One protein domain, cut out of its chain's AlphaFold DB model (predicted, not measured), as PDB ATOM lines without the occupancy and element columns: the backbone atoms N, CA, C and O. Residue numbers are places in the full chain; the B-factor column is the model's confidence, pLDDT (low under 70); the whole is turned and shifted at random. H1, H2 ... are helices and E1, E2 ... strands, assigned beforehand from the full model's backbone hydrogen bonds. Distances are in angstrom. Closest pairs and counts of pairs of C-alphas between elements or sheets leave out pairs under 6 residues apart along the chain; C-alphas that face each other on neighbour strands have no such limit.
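AT A GLANCE: This is residues 159 to 261 of the 324 residues of an uncharacterized protein of uncultured Desulfovibrio sp (UniProt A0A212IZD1). Little regular structure is found here: an elongated body, mostly loops, has hairpin E1-E2 at one end, hairpin E3-E4 with short H1 and H2 towards the other, and H4 between. Look along 103 residues for H1, H2, H3, H4, E1, E2, E3, E4: mixed, 35 residues in named elements, two antiparallel two-stranded sheets. It is only just compact, close to loose, radius of gyration of the C-alphas 15.1 A, spans 49 by 30 by 22 A.

HOW THE PARTS SIT: H1, residues 170 to 173, and H2, residues 175 to 180, only just touch, with 3 pairs of C-alphas within 8 A, only at the corner; the closest, Ala 171 and Trp 178, are 5.5 A apart. H3, residues 186 to 189, is close to H2 but not clearly touching, closest C-alphas Tyr 180 and Gly 186, 5.5 A. H2 and H4, residues 193 to 200, have every O i to N i+4 pair within hydrogen-bond range; H1 and H3 are too short. In hairpin E1, residues 203 to 206, and E2, residues 212 to 214, find N 204 and O 213 at 2.9 A; in hairpin E3, residues 225 to 227, and E4, residues 232 to 234, N 225 and O 234 at 3.0 A.

IN THESE COORDINATES: Find C-alpha 170 at (31.491, -2.482, 79.174), where H1 begins; E4 ends at C-alpha 234, (41.081, -5.426, 79.017). H4 measures 10.5 A.

THE WHOLE: The farthest C-alphas, Thr 172 and Ala 208, are 50.0 A apart. The printed part has no cut; residue 261 is under 70 in pLDDT.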
ATOM      1  N   MET A 159      31.468 -11.923  88.300       88.00
ATOM      2  CA  MET A 159      32.925 -12.084  88.317       88.00
ATOM      3  C   MET A 159      33.459 -12.459  86.935       88.00
ATOM      4  O   MET A 159      32.845 -13.229  86.197       88.00
ATOM      5  N   GLN A 160      34.653 -11.962  86.615       93.12
ATOM      6  CA  GLN A 160      35.383 -12.299  85.395       93.12
ATOM      7  C   GLN A 160      36.758 -12.879  85.725       93.12
ATOM      8  O   GLN A 160      37.350 -12.573  86.758       93.12
ATOM      9  N   SER A 161      37.272 -13.743  84.850       92.50
ATOM     10  CA  SER A 161      38.607 -14.317  85.019       92.50
ATOM     11  C   SER A 161      39.685 -13.286  84.695       92.50
ATOM     12  O   SER A 161      39.685 -12.715  83.602       92.50
ATOM     13  N   CYS A 162      40.668 -13.136  85.578       92.50
ATOM     14  CA  CYS A 162      41.858 -12.313  85.356       92.50
ATOM     15  C   CYS A 162      42.891 -13.028  84.458       92.50
ATOM     16  O   CYS A 162      44.010 -13.310  84.887       92.50
ATOM     17  N   TYR A 163      42.485 -13.378  83.231       93.00
ATOM     18  CA  TYR A 163      43.295 -14.077  82.216       93.00
ATOM     19  C   TYR A 163      43.624 -13.187  81.001       93.00
ATOM     20  O   TYR A 163      43.868 -13.700  79.910       93.00
ATOM     21  N   GLY A 164      43.560 -11.858  81.149       94.38
ATOM     22  CA  GLY A 164      43.852 -10.914  80.062       94.38
ATOM     23  C   GLY A 164      42.744 -10.748  79.016       94.38
ATOM     24  O   GLY A 164      42.991 -10.223  77.927       94.38
ATOM     25  N   GLY A 165      41.528 -11.219  79.312       94.62
ATOM     26  CA  GLY A 165      40.388 -11.158  78.395       94.62
ATOM     27  C   GLY A 165      39.977  -9.724  78.044       94.62
ATOM     28  O   GLY A 165      40.124  -8.813  78.856       94.62
ATOM     29  N   LEU A 166      39.439  -9.533  76.837       96.50
ATOM     30  CA  LEU A 166      38.913  -8.248  76.373       96.50
ATOM     31  C   LEU A 166      37.382  -8.265  76.423       96.50
ATOM     32  O   LEU A 166      36.741  -9.032  75.704       96.50
ATOM     33  N   LEU A 167      36.805  -7.413  77.264       96.31
ATOM     34  CA  LEU A 167      35.363  -7.207  77.360       96.31
ATOM     35  C   LEU A 167      34.929  -6.068  76.432       96.31
ATOM     36  O   LEU A 167      35.644  -5.078  76.278       96.31
ATOM     37  N   THR A 168      33.741  -6.185  75.842       96.81
ATOM     38  CA  THR A 168      33.141  -5.177  74.954       96.81
ATOM     39  C   THR A 168      31.833  -4.648  75.538       96.81
ATOM     40  O   THR A 168      31.220  -5.305  76.377       96.81
ATOM     41  N   ASN A 169      31.403  -3.458  75.100       94.38
ATOM     42  CA  ASN A 169      30.184  -2.788  75.584       94.38
ATOM     43  C   ASN A 169      30.147  -2.620  77.114       94.38
ATOM     44  O   ASN A 169      29.100  -2.693  77.752       94.38
ATOM     45  N   VAL A 170      31.308  -2.376  77.718       95.25
ATOM     46  CA  VAL A 170      31.491  -2.482  79.174       95.25
ATOM     47  C   VAL A 170      30.719  -1.400  79.924       95.25
ATOM     48  O   VAL A 170      30.198  -1.655  81.002       95.25
ATOM     49  N   ALA A 171      30.552  -0.221  79.320       93.81
ATOM     50  CA  ALA A 171      29.747   0.859  79.882       93.81
ATOM     51  C   ALA A 171      28.282   0.461  80.136       93.81
ATOM     52  O   ALA A 171      27.654   1.006  81.042       93.81
ATOM     53  N   THR A 172      27.738  -0.479  79.354       93.44
ATOM     54  CA  THR A 172      26.360  -0.957  79.513       93.44
ATOM     55  C   THR A 172      26.291  -2.261  80.296       93.44
ATOM     56  O   THR A 172      25.427  -2.391  81.158       93.44
ATOM     57  N   THR A 173      27.193  -3.215  80.043       91.94
ATOM     58  CA  THR A 173      27.146  -4.538  80.689       91.94
ATOM     59  C   THR A 173      27.801  -4.574  82.068       91.94
ATOM     60  O   THR A 173      27.389  -5.365  82.906       91.94
ATOM     61  N   TYR A 174      28.803  -3.726  82.317       91.88
ATOM     62  CA  TYR A 174      29.548  -3.639  83.580       91.88
ATOM     63  C   TYR A 174      29.733  -2.166  83.989       91.88
ATOM     64  O   TYR A 174      30.845  -1.674  84.189       91.88
ATOM     65  N   SER A 175      28.620  -1.438  84.093       92.75
ATOM     66  CA  SER A 175      28.607   0.018  84.297       92.75
ATOM     67  C   SER A 175      29.330   0.474  85.570       92.75
ATOM     68  O   SER A 175      29.965   1.527  85.568       92.75
ATOM     69  N   GLN A 176      29.283  -0.327  86.637       91.12
ATOM     70  CA  GLN A 176      29.919  -0.004  87.916       91.12
ATOM     71  C   GLN A 176      31.445   0.047  87.800       91.12
ATOM     72  O   GLN A 176      32.035   1.087  88.083       91.12
ATOM     73  N   ILE A 177      32.086  -1.035  87.335       93.25
ATOM     74  CA  ILE A 177      33.547  -1.051  87.143       93.25
ATOM     75  C   ILE A 177      33.965  -0.021  86.091       93.25
ATOM     76  O   ILE A 177      34.983   0.644  86.250       93.25
ATOM     77  N   TRP A 178      33.146   0.178  85.053       96.12
ATOM     78  CA  TRP A 178      33.409   1.179  84.025       96.12
ATOM     79  C   TRP A 178      33.492   2.600  84.587       96.12
ATOM     80  O   TRP A 178      34.386   3.360  84.208       96.12
ATOM     81  N   ALA A 179      32.568   2.963  85.476       95.69
ATOM     82  CA  ALA A 179      32.567   4.258  86.142       95.69
ATOM     83  C   ALA A 179      33.693   4.362  87.180       95.69
ATOM     84  O   ALA A 179      34.383   5.376  87.224       95.69
ATOM     85  N   TYR A 180      33.919   3.307  87.971       95.19
ATOM     86  CA  TYR A 180      34.965   3.284  88.993       95.19
ATOM     87  C   TYR A 180      36.360   3.476  88.403       95.19
ATOM     88  O   TYR A 180      37.115   4.308  88.888       95.19
ATOM     89  N   LEU A 181      36.693   2.787  87.309       96.31
ATOM     90  CA  LEU A 181      38.015   2.921  86.694       96.31
ATOM     91  C   LEU A 181      38.293   4.332  86.162       96.31
ATOM     92  O   LEU A 181      39.450   4.645  85.932       96.31
ATOM     93  N   GLN A 182      37.285   5.197  86.007       95.44
ATOM     94  CA  GLN A 182      37.457   6.602  85.618       95.44
ATOM     95  C   GLN A 182      37.702   7.545  86.811       95.44
ATOM     96  O   GLN A 182      37.992   8.722  86.594       95.44
ATOM     97  N   THR A 183      37.587   7.070  88.056       96.00
ATOM     98  CA  THR A 183      37.930   7.868  89.243       96.00
ATOM     99  C   THR A 183      39.443   7.969  89.422       96.00
ATOM    100  O   THR A 183      40.212   7.216  88.821       96.00
ATOM    101  N   THR A 184      39.887   8.893  90.277       95.12
ATOM    102  CA  THR A 184      41.307   9.051  90.621       95.12
ATOM    103  C   THR A 184      41.903   7.745  91.152       95.12
ATOM    104  O   THR A 184      42.997   7.360  90.751       95.12
ATOM    105  N   GLU A 185      41.173   7.049  92.022       91.38
ATOM    106  CA  GLU A 185      41.579   5.788  92.637       91.38
ATOM    107  C   GLU A 185      41.556   4.638  91.628       91.38
ATOM    108  O   GLU A 185      42.525   3.888  91.538       91.38
ATOM    109  N   GLY A 186      40.496   4.522  90.821       92.81
ATOM    110  CA  GLY A 186      40.379   3.456  89.827       92.81
ATOM    111  C   GLY A 186      41.433   3.550  88.720       92.81
ATOM    112  O   GLY A 186      41.944   2.527  88.269       92.81
ATOM    113  N   GLN A 187      41.845   4.763  88.340       94.62
ATOM    114  CA  GLN A 187      42.932   4.966  87.376       94.62
ATOM    115  C   GLN A 187      44.291   4.446  87.872       94.62
ATOM    116  O   GLN A 187      45.154   4.145  87.047       94.62
ATOM    117  N   LEU A 188      44.491   4.256  89.184       91.00
ATOM    118  CA  LEU A 188      45.700   3.606  89.715       91.00
ATOM    119  C   LEU A 188      45.785   2.120  89.329       91.00
ATOM    120  O   LEU A 188      46.878   1.553  89.310       91.00
ATOM    121  N   LEU A 189      44.651   1.504  88.986       93.75
ATOM    122  CA  LEU A 189      44.556   0.118  88.524       93.75
ATOM    123  C   LEU A 189      44.664  -0.007  86.995       93.75
ATOM    124  O   LEU A 189      44.583  -1.117  86.465       93.75
ATOM    125  N   CYS A 190      44.852   1.103  86.277       95.44
ATOM    126  CA  CYS A 190      44.856   1.142  84.819       95.44
ATOM    127  C   CYS A 190      46.259   1.371  84.233       95.44
ATOM    128  O   CYS A 190      47.108   2.069  84.793       95.44
ATOM    129  N   LYS A 191      46.481   0.814  83.042       95.38
ATOM    130  CA  LYS A 191      47.624   1.098  82.163       95.38
ATOM    131  C   LYS A 191      47.142   1.354  80.740       95.38
ATOM    132  O   LYS A 191      45.998   1.064  80.396       95.38
ATOM    133  N   THR A 192      48.019   1.899  79.900       95.94
ATOM    134  CA  THR A 192      47.750   1.947  78.457       95.94
ATOM    135  C   THR A 192      47.873   0.551  77.848       95.94
ATOM    136  O   THR A 192      48.587  -0.299  78.379       95.94
ATOM    137  N   GLU A 193      47.231   0.314  76.699       95.00
ATOM    138  CA  GLU A 193      47.341  -0.972  75.992       95.00
ATOM    139  C   GLU A 193      48.804  -1.324  75.683       95.00
ATOM    140  O   GLU A 193      49.214  -2.458  75.892       95.00
ATOM    141  N   SER A 194      49.623  -0.349  75.267       95.25
ATOM    142  CA  SER A 194      51.056  -0.576  75.011       95.25
ATOM    143  C   SER A 194      51.785  -1.061  76.262       95.25
ATOM    144  O   SER A 194      52.478  -2.071  76.218       95.25
ATOM    145  N   GLN A 195      51.575  -0.386  77.395       94.19
ATOM    146  CA  GLN A 195      52.191  -0.765  78.669       94.19
ATOM    147  C   GLN A 195      51.724  -2.145  79.135       94.19
ATOM    148  O   GLN A 195      52.512  -2.923  79.661       94.19
ATOM    149  N   TRP A 196      50.445  -2.460  78.928       94.88
ATOM    150  CA  TRP A 196      49.896  -3.770  79.248       94.88
ATOM    151  C   TRP A 196      50.578  -4.876  78.426       94.88
ATOM    152  O   TRP A 196      51.006  -5.883  78.986       94.88
ATOM    153  N   GLN A 197      50.747  -4.672  77.113       93.44
ATOM    154  CA  GLN A 197      51.419  -5.635  76.228       93.44
ATOM    155  C   GLN A 197      52.913  -5.784  76.552       93.44
ATOM    156  O   GLN A 197      53.438  -6.899  76.556       93.44
ATOM    157  N   GLU A 198      53.593  -4.681  76.870       90.88
ATOM    158  CA  GLU A 198      54.990  -4.689  77.323       90.88
ATOM    159  C   GLU A 198      55.167  -5.526  78.593       90.88
ATOM    160  O   GLU A 198      56.086  -6.341  78.661       90.88
ATOM    161  N   LEU A 199      54.272  -5.378  79.576       88.56
ATOM    162  CA  LEU A 199      54.298  -6.182  80.800       88.56
ATOM    163  C   LEU A 199      54.024  -7.664  80.513       88.56
ATOM    164  O   LEU A 199      54.758  -8.528  80.994       88.56
ATOM    165  N   SER A 200      53.020  -7.965  79.685       89.50
ATOM    166  CA  SER A 200      52.645  -9.349  79.354       89.50
ATOM    167  C   SER A 200      53.765 -10.108  78.633       89.50
ATOM    168  O   SER A 200      53.909 -11.321  78.777       89.50
ATOM    169  N   THR A 201      54.593  -9.399  77.865       90.00
ATOM    170  CA  THR A 201      55.686  -9.976  77.071       90.00
ATOM    171  C   THR A 201      57.071  -9.729  77.664       90.00
ATOM    172  O   THR A 201      58.068 -10.042  77.014       90.00
ATOM    173  N   HIS A 202      57.160  -9.193  78.885       84.62
ATOM    174  CA  HIS A 202      58.434  -8.779  79.456       84.62
ATOM    175  C   HIS A 202      59.410  -9.957  79.585       84.62
ATOM    176  O   HIS A 202      59.091 -10.991  80.183       84.62
ATOM    177  N   ILE A 203      60.612  -9.780  79.030       83.69
ATOM    178  CA  ILE A 203      61.723 -10.731  79.107       83.69
ATOM    179  C   ILE A 203      62.701 -10.212  80.155       83.69
ATOM    180  O   ILE A 203      63.293  -9.149  79.983       83.69
ATOM    181  N   TYR A 204      62.889 -10.980  81.223       77.38
ATOM    182  CA  TYR A 204      63.776 -10.620  82.329       77.38
ATOM    183  C   TYR A 204      65.206 -11.098  82.100       77.38
ATOM    184  O   TYR A 204      66.163 -10.451  82.526       77.38
ATOM    185  N   TYR A 205      65.359 -12.251  81.450       77.69
ATOM    186  CA  TYR A 205      66.661 -12.850  81.203       77.69
ATOM    187  C   TYR A 205      66.648 -13.666  79.915       77.69
ATOM    188  O   TYR A 205      65.631 -14.253  79.554       77.69
ATOM    189  N   ILE A 206      67.788 -13.724  79.235       81.44
ATOM    190  CA  ILE A 206      67.995 -14.581  78.069       81.44
ATOM    191  C   ILE A 206      69.094 -15.570  78.444       81.44
ATOM    192  O   ILE A 206      70.200 -15.165  78.803       81.44
ATOM    193  N   LEU A 207      68.774 -16.862  78.404       79.25
ATOM    194  CA  LEU A 207      69.734 -17.929  78.658       79.25
ATOM    195  C   LEU A 207      70.826 -17.940  77.575       79.25
ATOM    196  O   LEU A 207      70.637 -17.455  76.462       79.25
ATOM    197  N   ALA A 208      71.974 -18.546  77.884       79.62
ATOM    198  CA  ALA A 208      73.084 -18.667  76.936       79.62
ATOM    199  C   ALA A 208      72.718 -19.449  75.655       79.62
ATOM    200  O   ALA A 208      73.378 -19.286  74.631       79.62
ATOM    201  N   ASP A 209      71.672 -20.280  75.705       85.00
ATOM    202  CA  ASP A 209      71.120 -21.006  74.554       85.00
ATOM    203  C   ASP A 209      70.120 -20.176  73.717       85.00
ATOM    204  O   ASP A 209      69.618 -20.660  72.704       85.00
ATOM    205  N   GLY A 210      69.849 -18.925  74.113       83.62
ATOM    206  CA  GLY A 210      68.909 -18.013  73.459       83.62
ATOM    207  C   GLY A 210      67.471 -18.084  73.982       83.62
ATOM    208  O   GLY A 210      66.613 -17.367  73.470       83.62
ATOM    209  N   THR A 211      67.181 -18.914  74.986       84.00
ATOM    210  CA  THR A 211      65.830 -19.036  75.556       84.00
ATOM    211  C   THR A 211      65.467 -17.818  76.406       84.00
ATOM    212  O   THR A 211      66.199 -17.445  77.324       84.00
ATOM    213  N   ASN A 212      64.297 -17.230  76.148       84.50
ATOM    214  CA  ASN A 212      63.764 -16.109  76.922       84.50
ATOM    215  C   ASN A 212      63.084 -16.588  78.208       84.50
ATOM    216  O   ASN A 212      62.154 -17.398  78.173       84.50
ATOM    217  N   ILE A 213      63.496 -16.016  79.335       80.12
ATOM    218  CA  ILE A 213      62.862 -16.180  80.641       80.12
ATOM    219  C   ILE A 213      62.015 -14.940  80.921       80.12
ATOM    220  O   ILE A 213      62.532 -13.832  81.095       80.12
ATOM    221  N   GLY A 214      60.702 -15.137  80.954       80.75
ATOM    222  CA  GLY A 214      59.718 -14.093  81.206       80.75
ATOM    223  C   GLY A 214      58.292 -14.599  81.045       80.75
ATOM    224  O   GLY A 214      58.066 -15.804  80.930       80.75
ATOM    225  N   PHE A 215      57.335 -13.674  81.035       82.00
ATOM    226  CA  PHE A 215      55.910 -14.017  80.962       82.00
ATOM    227  C   PHE A 215      55.480 -14.513  79.580       82.00
ATOM    228  O   PHE A 215      54.535 -15.289  79.475       82.00
ATOM    229  N   ASN A 216      56.201 -14.130  78.518       83.31
ATOM    230  CA  ASN A 216      55.996 -14.638  77.156       83.31
ATOM    231  C   ASN A 216      54.518 -14.587  76.687       83.31
ATOM    232  O   ASN A 216      54.057 -15.471  75.965       83.31
ATOM    233  N   GLY A 217      53.771 -13.557  77.097       83.56
ATOM    234  CA  GLY A 217      52.361 -13.352  76.751       83.56
ATOM    235  C   GLY A 217      51.354 -14.023  77.693       83.56
ATOM    236  O   GLY A 217      50.165 -14.074  77.371       83.56
ATOM    237  N   VAL A 218      51.799 -14.573  78.827       83.31
ATOM    238  CA  VAL A 218      50.939 -15.216  79.828       83.31
ATOM    239  C   VAL A 218      51.279 -14.695  81.220       83.31
ATOM    240  O   VAL A 218      52.356 -14.961  81.749       83.31
ATOM    241  N   GLY A 219      50.324 -14.008  81.843       85.75
ATOM    242  CA  GLY A 219      50.504 -13.435  83.172       85.75
ATOM    243  C   GLY A 219      51.292 -12.125  83.156       85.75
ATOM    244  O   GLY A 219      51.438 -11.472  82.127       85.75
ATOM    245  N   GLY A 220      51.789 -11.739  84.326       84.19
ATOM    246  CA  GLY A 220      52.608 -10.549  84.545       84.19
ATOM    247  C   GLY A 220      51.882  -9.204  84.607       84.19
ATOM    248  O   GLY A 220      52.557  -8.189  84.767       84.19
ATOM    249  N   VAL A 221      50.549  -9.147  84.481       92.00
ATOM    250  CA  VAL A 221      49.845  -7.864  84.298       92.00
ATOM    251  C   VAL A 221      48.680  -7.681  85.275       92.00
ATOM    252  O   VAL A 221      47.545  -8.032  84.956       92.00
ATOM    253  N   PRO A 222      48.903  -7.070  86.453       91.56
ATOM    254  CA  PRO A 222      47.858  -6.828  87.451       91.56
ATOM    255  C   PRO A 222      46.993  -5.586  87.150       91.56
ATOM    256  O   PRO A 222      46.376  -5.036  88.056       91.56
ATOM    257  N   TYR A 223      46.948  -5.124  85.895       94.62
ATOM    258  CA  TYR A 223      46.317  -3.860  85.507       94.62
ATOM    259  C   TYR A 223      45.216  -4.050  84.460       94.62
ATOM    260  O   TYR A 223      45.303  -4.923  83.593       94.62
ATOM    261  N   TYR A 224      44.208  -3.182  84.518       96.75
ATOM    262  CA  TYR A 224      43.184  -3.035  83.488       96.75
ATOM    263  C   TYR A 224      43.667  -2.122  82.350       96.75
ATOM    264  O   TYR A 224      44.546  -1.278  82.539       96.75
ATOM    265  N   VAL A 225      43.040  -2.235  81.176       97.75
ATOM    266  CA  VAL A 225      43.123  -1.215  80.114       97.75
ATOM    267  C   VAL A 225      41.717  -0.788  79.745       97.75
ATOM    268  O   VAL A 225      40.943  -1.587  79.218       97.75
ATOM    269  N   GLN A 226      41.385   0.469  80.021       97.19
ATOM    270  CA  GLN A 226      40.094   1.046  79.671       97.19
ATOM    271  C   GLN A 226      40.216   1.860  78.378       97.19
ATOM    272  O   GLN A 226      40.883   2.893  78.355       97.19
ATOM    273  N   ASP A 227      39.544   1.424  77.310       96.50
ATOM    274  CA  ASP A 227      39.442   2.185  76.060       96.50
ATOM    275  C   ASP A 227      38.059   2.832  75.953       96.50
ATOM    276  O   ASP A 227      37.075   2.194  75.562       96.50
ATOM    277  N   LEU A 228      37.997   4.120  76.295       95.50
ATOM    278  CA  LEU A 228      36.767   4.912  76.277       95.50
ATOM    279  C   LEU A 228      36.182   5.088  74.869       95.50
ATOM    280  O   LEU A 228      34.970   5.242  74.740       95.50
ATOM    281  N   ASN A 229      37.014   5.049  73.824       94.25
ATOM    282  CA  ASN A 229      36.559   5.228  72.444       94.25
ATOM    283  C   ASN A 229      35.922   3.946  71.911       94.25
ATOM    284  O   ASN A 229      34.882   3.991  71.258       94.25
ATOM    285  N   ALA A 230      36.542   2.800  72.199       93.62
ATOM    286  CA  ALA A 230      36.033   1.498  71.780       93.62
ATOM    287  C   ALA A 230      34.965   0.930  72.734       93.62
ATOM    288  O   ALA A 230      34.290  -0.042  72.394       93.62
ATOM    289  N   GLY A 231      34.817   1.497  73.938       95.62
ATOM    290  CA  GLY A 231      33.935   0.961  74.977       95.62
ATOM    291  C   GLY A 231      34.376  -0.424  75.457       95.62
ATOM    292  O   GLY A 231      33.529  -1.274  75.758       95.62
ATOM    293  N   THR A 232      35.691  -0.671  75.473       97.62
ATOM    294  CA  THR A 232      36.280  -1.971  75.824       97.62
ATOM    295  C   THR A 232      37.107  -1.902  77.100       97.62
ATOM    296  O   THR A 232      37.642  -0.851  77.458       97.62
ATOM    297  N   LEU A 233      37.189  -3.036  77.793       97.62
ATOM    298  CA  LEU A 233      37.993  -3.197  78.999       97.62
ATOM    299  C   LEU A 233      38.838  -4.460  78.874       97.62
ATOM    300  O   LEU A 233      38.294  -5.567  78.830       97.62
ATOM    301  N   ARG A 234      40.160  -4.304  78.838       97.25
ATOM    302  CA  ARG A 234      41.081  -5.426  79.017       97.25
ATOM    303  C   ARG A 234      41.227  -5.717  80.499       97.25
ATOM    304  O   ARG A 234      41.480  -4.810  81.291       97.25
ATOM    305  N   LEU A 235      41.057  -6.981  80.856       96.56
ATOM    306  CA  LEU A 235      41.210  -7.465  82.219       96.56
ATOM    307  C   LEU A 235      42.692  -7.688  82.561       96.56
ATOM    308  O   LEU A 235      43.493  -7.943  81.657       96.56
ATOM    309  N   PRO A 236      43.056  -7.674  83.854       95.50
ATOM    310  CA  PRO A 236      44.345  -8.158  84.318       95.50
ATOM    311  C   PRO A 236      44.621  -9.585  83.836       95.50
ATOM    312  O   PRO A 236      43.696 -10.387  83.669       95.50
ATOM    313  N   ASP A 237      45.895  -9.914  83.658       94.12
ATOM    314  CA  ASP A 237      46.376 -11.278  83.465       94.12
ATOM    315  C   ASP A 237      47.332 -11.645  84.598       94.12
ATOM    316  O   ASP A 237      48.499 -11.252  84.610       94.12
ATOM    317  N   ILE A 238      46.817 -12.401  85.566       90.56
ATOM    318  CA  ILE A 238      47.555 -12.796  86.775       90.56
ATOM    319  C   ILE A 238      47.906 -14.286  86.793       90.56
ATOM    320  O   ILE A 238      48.245 -14.850  87.835       90.56
ATOM    321  N   ARG A 239      47.800 -14.965  85.646       88.56
ATOM    322  CA  ARG A 239      48.118 -16.394  85.551       88.56
ATOM    323  C   ARG A 239      49.591 -16.631  85.879       88.56
ATOM    324  O   ARG A 239      50.462 -15.968  85.337       88.56
ATOM    325  N   GLY A 240      49.852 -17.604  86.752       82.31
ATOM    326  CA  GLY A 240      51.213 -17.984  87.136       82.31
ATOM    327  C   GLY A 240      51.927 -16.996  88.066       82.31
ATOM    328  O   GLY A 240      53.123 -17.155  88.268       82.31
ATOM    329  N   ILE A 241      51.223 -16.008  88.634       82.12
ATOM    330  CA  ILE A 241      51.799 -15.013  89.553       82.12
ATOM    331  C   ILE A 241      51.423 -15.332  91.009       82.12
ATOM    332  O   ILE A 241      50.305 -15.774  91.288       82.12
ATOM    333  N   TYR A 242      52.334 -15.040  91.939       83.69
ATOM    334  CA  TYR A 242      52.059 -14.967  93.377       83.69
ATOM    335  C   TYR A 242      51.883 -13.514  93.826       83.69
ATOM    336  O   TYR A 242      52.579 -12.621  93.353       83.69
ATOM    337  N   ALA A 243      50.954 -13.274  94.751       84.00
ATOM    338  CA  ALA A 243      50.728 -11.944  95.310       84.00
ATOM    339  C   ALA A 243      51.528 -11.751  96.607       84.00
ATOM    340  O   ALA A 243      51.412 -12.556  97.534       84.00
ATOM    341  N   GLU A 244      52.281 -10.654  96.682       83.81
ATOM    342  CA  GLU A 244      52.976 -10.178  97.880       83.81
ATOM    343  C   GLU A 244      52.434  -8.789  98.274       83.81
ATOM    344  O   GLU A 244      52.120  -7.983  97.391       83.81
ATOM    345  N   PRO A 245      52.295  -8.470  99.576       82.62
ATOM    346  CA  PRO A 245      52.042  -7.101 100.011       82.62
ATOM    347  C   PRO A 245      53.177  -6.160  99.580       82.62
ATOM    348  O   PRO A 245      54.344  -6.417  99.860       82.62
ATOM    349  N   ALA A 246      52.837  -5.043  98.940       84.00
ATOM    350  CA  ALA A 246      53.831  -4.072  98.484       84.00
ATOM    351  C   ALA A 246      54.637  -3.446  99.643       84.00
ATOM    352  O   ALA A 246      54.128  -3.283 100.756       84.00
ATOM    353  N   GLY A 247      55.868  -3.012  99.346       80.25
ATOM    354  CA  GLY A 247      56.703  -2.215 100.253       80.25
ATOM    355  C   GLY A 247      57.699  -2.992 101.121       80.25
ATOM    356  O   GLY A 247      58.371  -2.371 101.946       80.25
ATOM    357  N   TYR A 248      57.811  -4.314 100.957       77.94
ATOM    358  CA  TYR A 248      58.901  -5.089 101.562       77.94
ATOM    359  C   TYR A 248      60.191  -5.006 100.733       77.94
ATOM    360  O   TYR A 248      61.266  -4.738 101.274       77.94
ATOM    361  N   ASP A 249      60.083  -5.193  99.419       71.19
ATOM    362  CA  ASP A 249      61.152  -4.950  98.459       71.19
ATOM    363  C   ASP A 249      60.986  -3.566  97.796       71.19
ATOM    364  O   ASP A 249      60.145  -2.752  98.182       71.19
ATOM    365  N   SER A 250      61.823  -3.240  96.808       74.94
ATOM    366  CA  SER A 250      61.693  -1.982  96.061       74.94
ATOM    367  C   SER A 250      60.444  -1.920  95.164       74.94
ATOM    368  O   SER A 250      60.335  -0.986  94.365       74.94
ATOM    369  N   LEU A 251      59.528  -2.898  95.233       77.44
ATOM    370  CA  LEU A 251      58.302  -2.914  94.445       77.44
ATOM    371  C   LEU A 251      57.171  -2.144  95.134       77.44
ATOM    372  O   LEU A 251      56.952  -2.180  96.347       77.44
ATOM    373  N   VAL A 252      56.416  -1.445  94.293       80.12
ATOM    374  CA  VAL A 252      55.166  -0.763  94.641       80.12
ATOM    375  C   VAL A 252      53.967  -1.619  94.219       80.12
ATOM    376  O   VAL A 252      54.134  -2.662  93.591       80.12
ATOM    377  N   VAL A 253      52.746  -1.181  94.535       78.88
ATOM    378  CA  VAL A 253      51.510  -1.878  94.136       78.88
ATOM    379  C   VAL A 253      51.482  -2.134  92.622       78.88
ATOM    380  O   VAL A 253      51.622  -1.213  91.813       78.88
ATOM    381  N   GLY A 254      51.305  -3.406  92.256       76.19
ATOM    382  CA  GLY A 254      51.313  -3.891  90.873       76.19
ATOM    383  C   GLY A 254      52.706  -4.046  90.245       76.19
ATOM    384  O   GLY A 254      52.805  -4.376  89.063       76.19
ATOM    385  N   GLY A 255      53.778  -3.845  91.016       77.44
ATOM    386  CA  GLY A 255      55.118  -4.292  90.650       77.44
ATOM    387  C   GLY A 255      55.187  -5.818  90.563       77.44
ATOM    388  O   GLY A 255      54.468  -6.523  91.269       77.44
ATOM    389  N   VAL A 256      56.042  -6.327  89.676       74.69
ATOM    390  CA  VAL A 256      56.180  -7.763  89.410       74.69
ATOM    391  C   VAL A 256      57.659  -8.122  89.303       74.69
ATOM    392  O   VAL A 256      58.404  -7.470  88.567       74.69
ATOM    393  N   HIS A 257      58.079  -9.173  90.006       74.44
ATOM    394  CA  HIS A 257      59.393  -9.800  89.857       74.44
ATOM    395  C   HIS A 257      59.251 -11.266  89.418       74.44
ATOM    396  O   HIS A 257      58.168 -11.846  89.480       74.44
ATOM    397  N   ILE A 258      60.351 -11.858  88.956       74.81
ATOM    398  CA  ILE A 258      60.441 -13.302  88.699       74.81
ATOM    399  C   ILE A 258      60.755 -14.062  89.986       74.81
ATOM    400  O   ILE A 258      61.226 -13.470  90.955       74.81
ATOM    401  N   ASP A 259      60.577 -15.383  89.963       73.69
ATOM    402  CA  ASP A 259      61.051 -16.260  91.030       73.69
ATOM    403  C   ASP A 259      62.555 -16.053  91.255       73.69
ATOM    404  O   ASP A 259      63.386 -16.281  90.370       73.69
ATOM    405  N   MET A 260      62.913 -15.627  92.463       70.19
ATOM    406  CA  MET A 260      64.298 -15.465  92.887       70.19
ATOM    407  C   MET A 260      64.565 -16.355  94.092       70.19
ATOM    408  O   MET A 260      63.813 -16.368  95.067       70.19
ATOM    409  N   ILE A 261      65.675 -17.087  94.050       67.19
ATOM    410  CA  ILE A 261      66.194 -17.771  95.229       67.19
ATOM    411  C   ILE A 261      67.233 -16.883  95.902       67.19
ATOM    412  O   ILE A 261      68.017 -16.196  95.245       67.19
TER     413      ILE A 261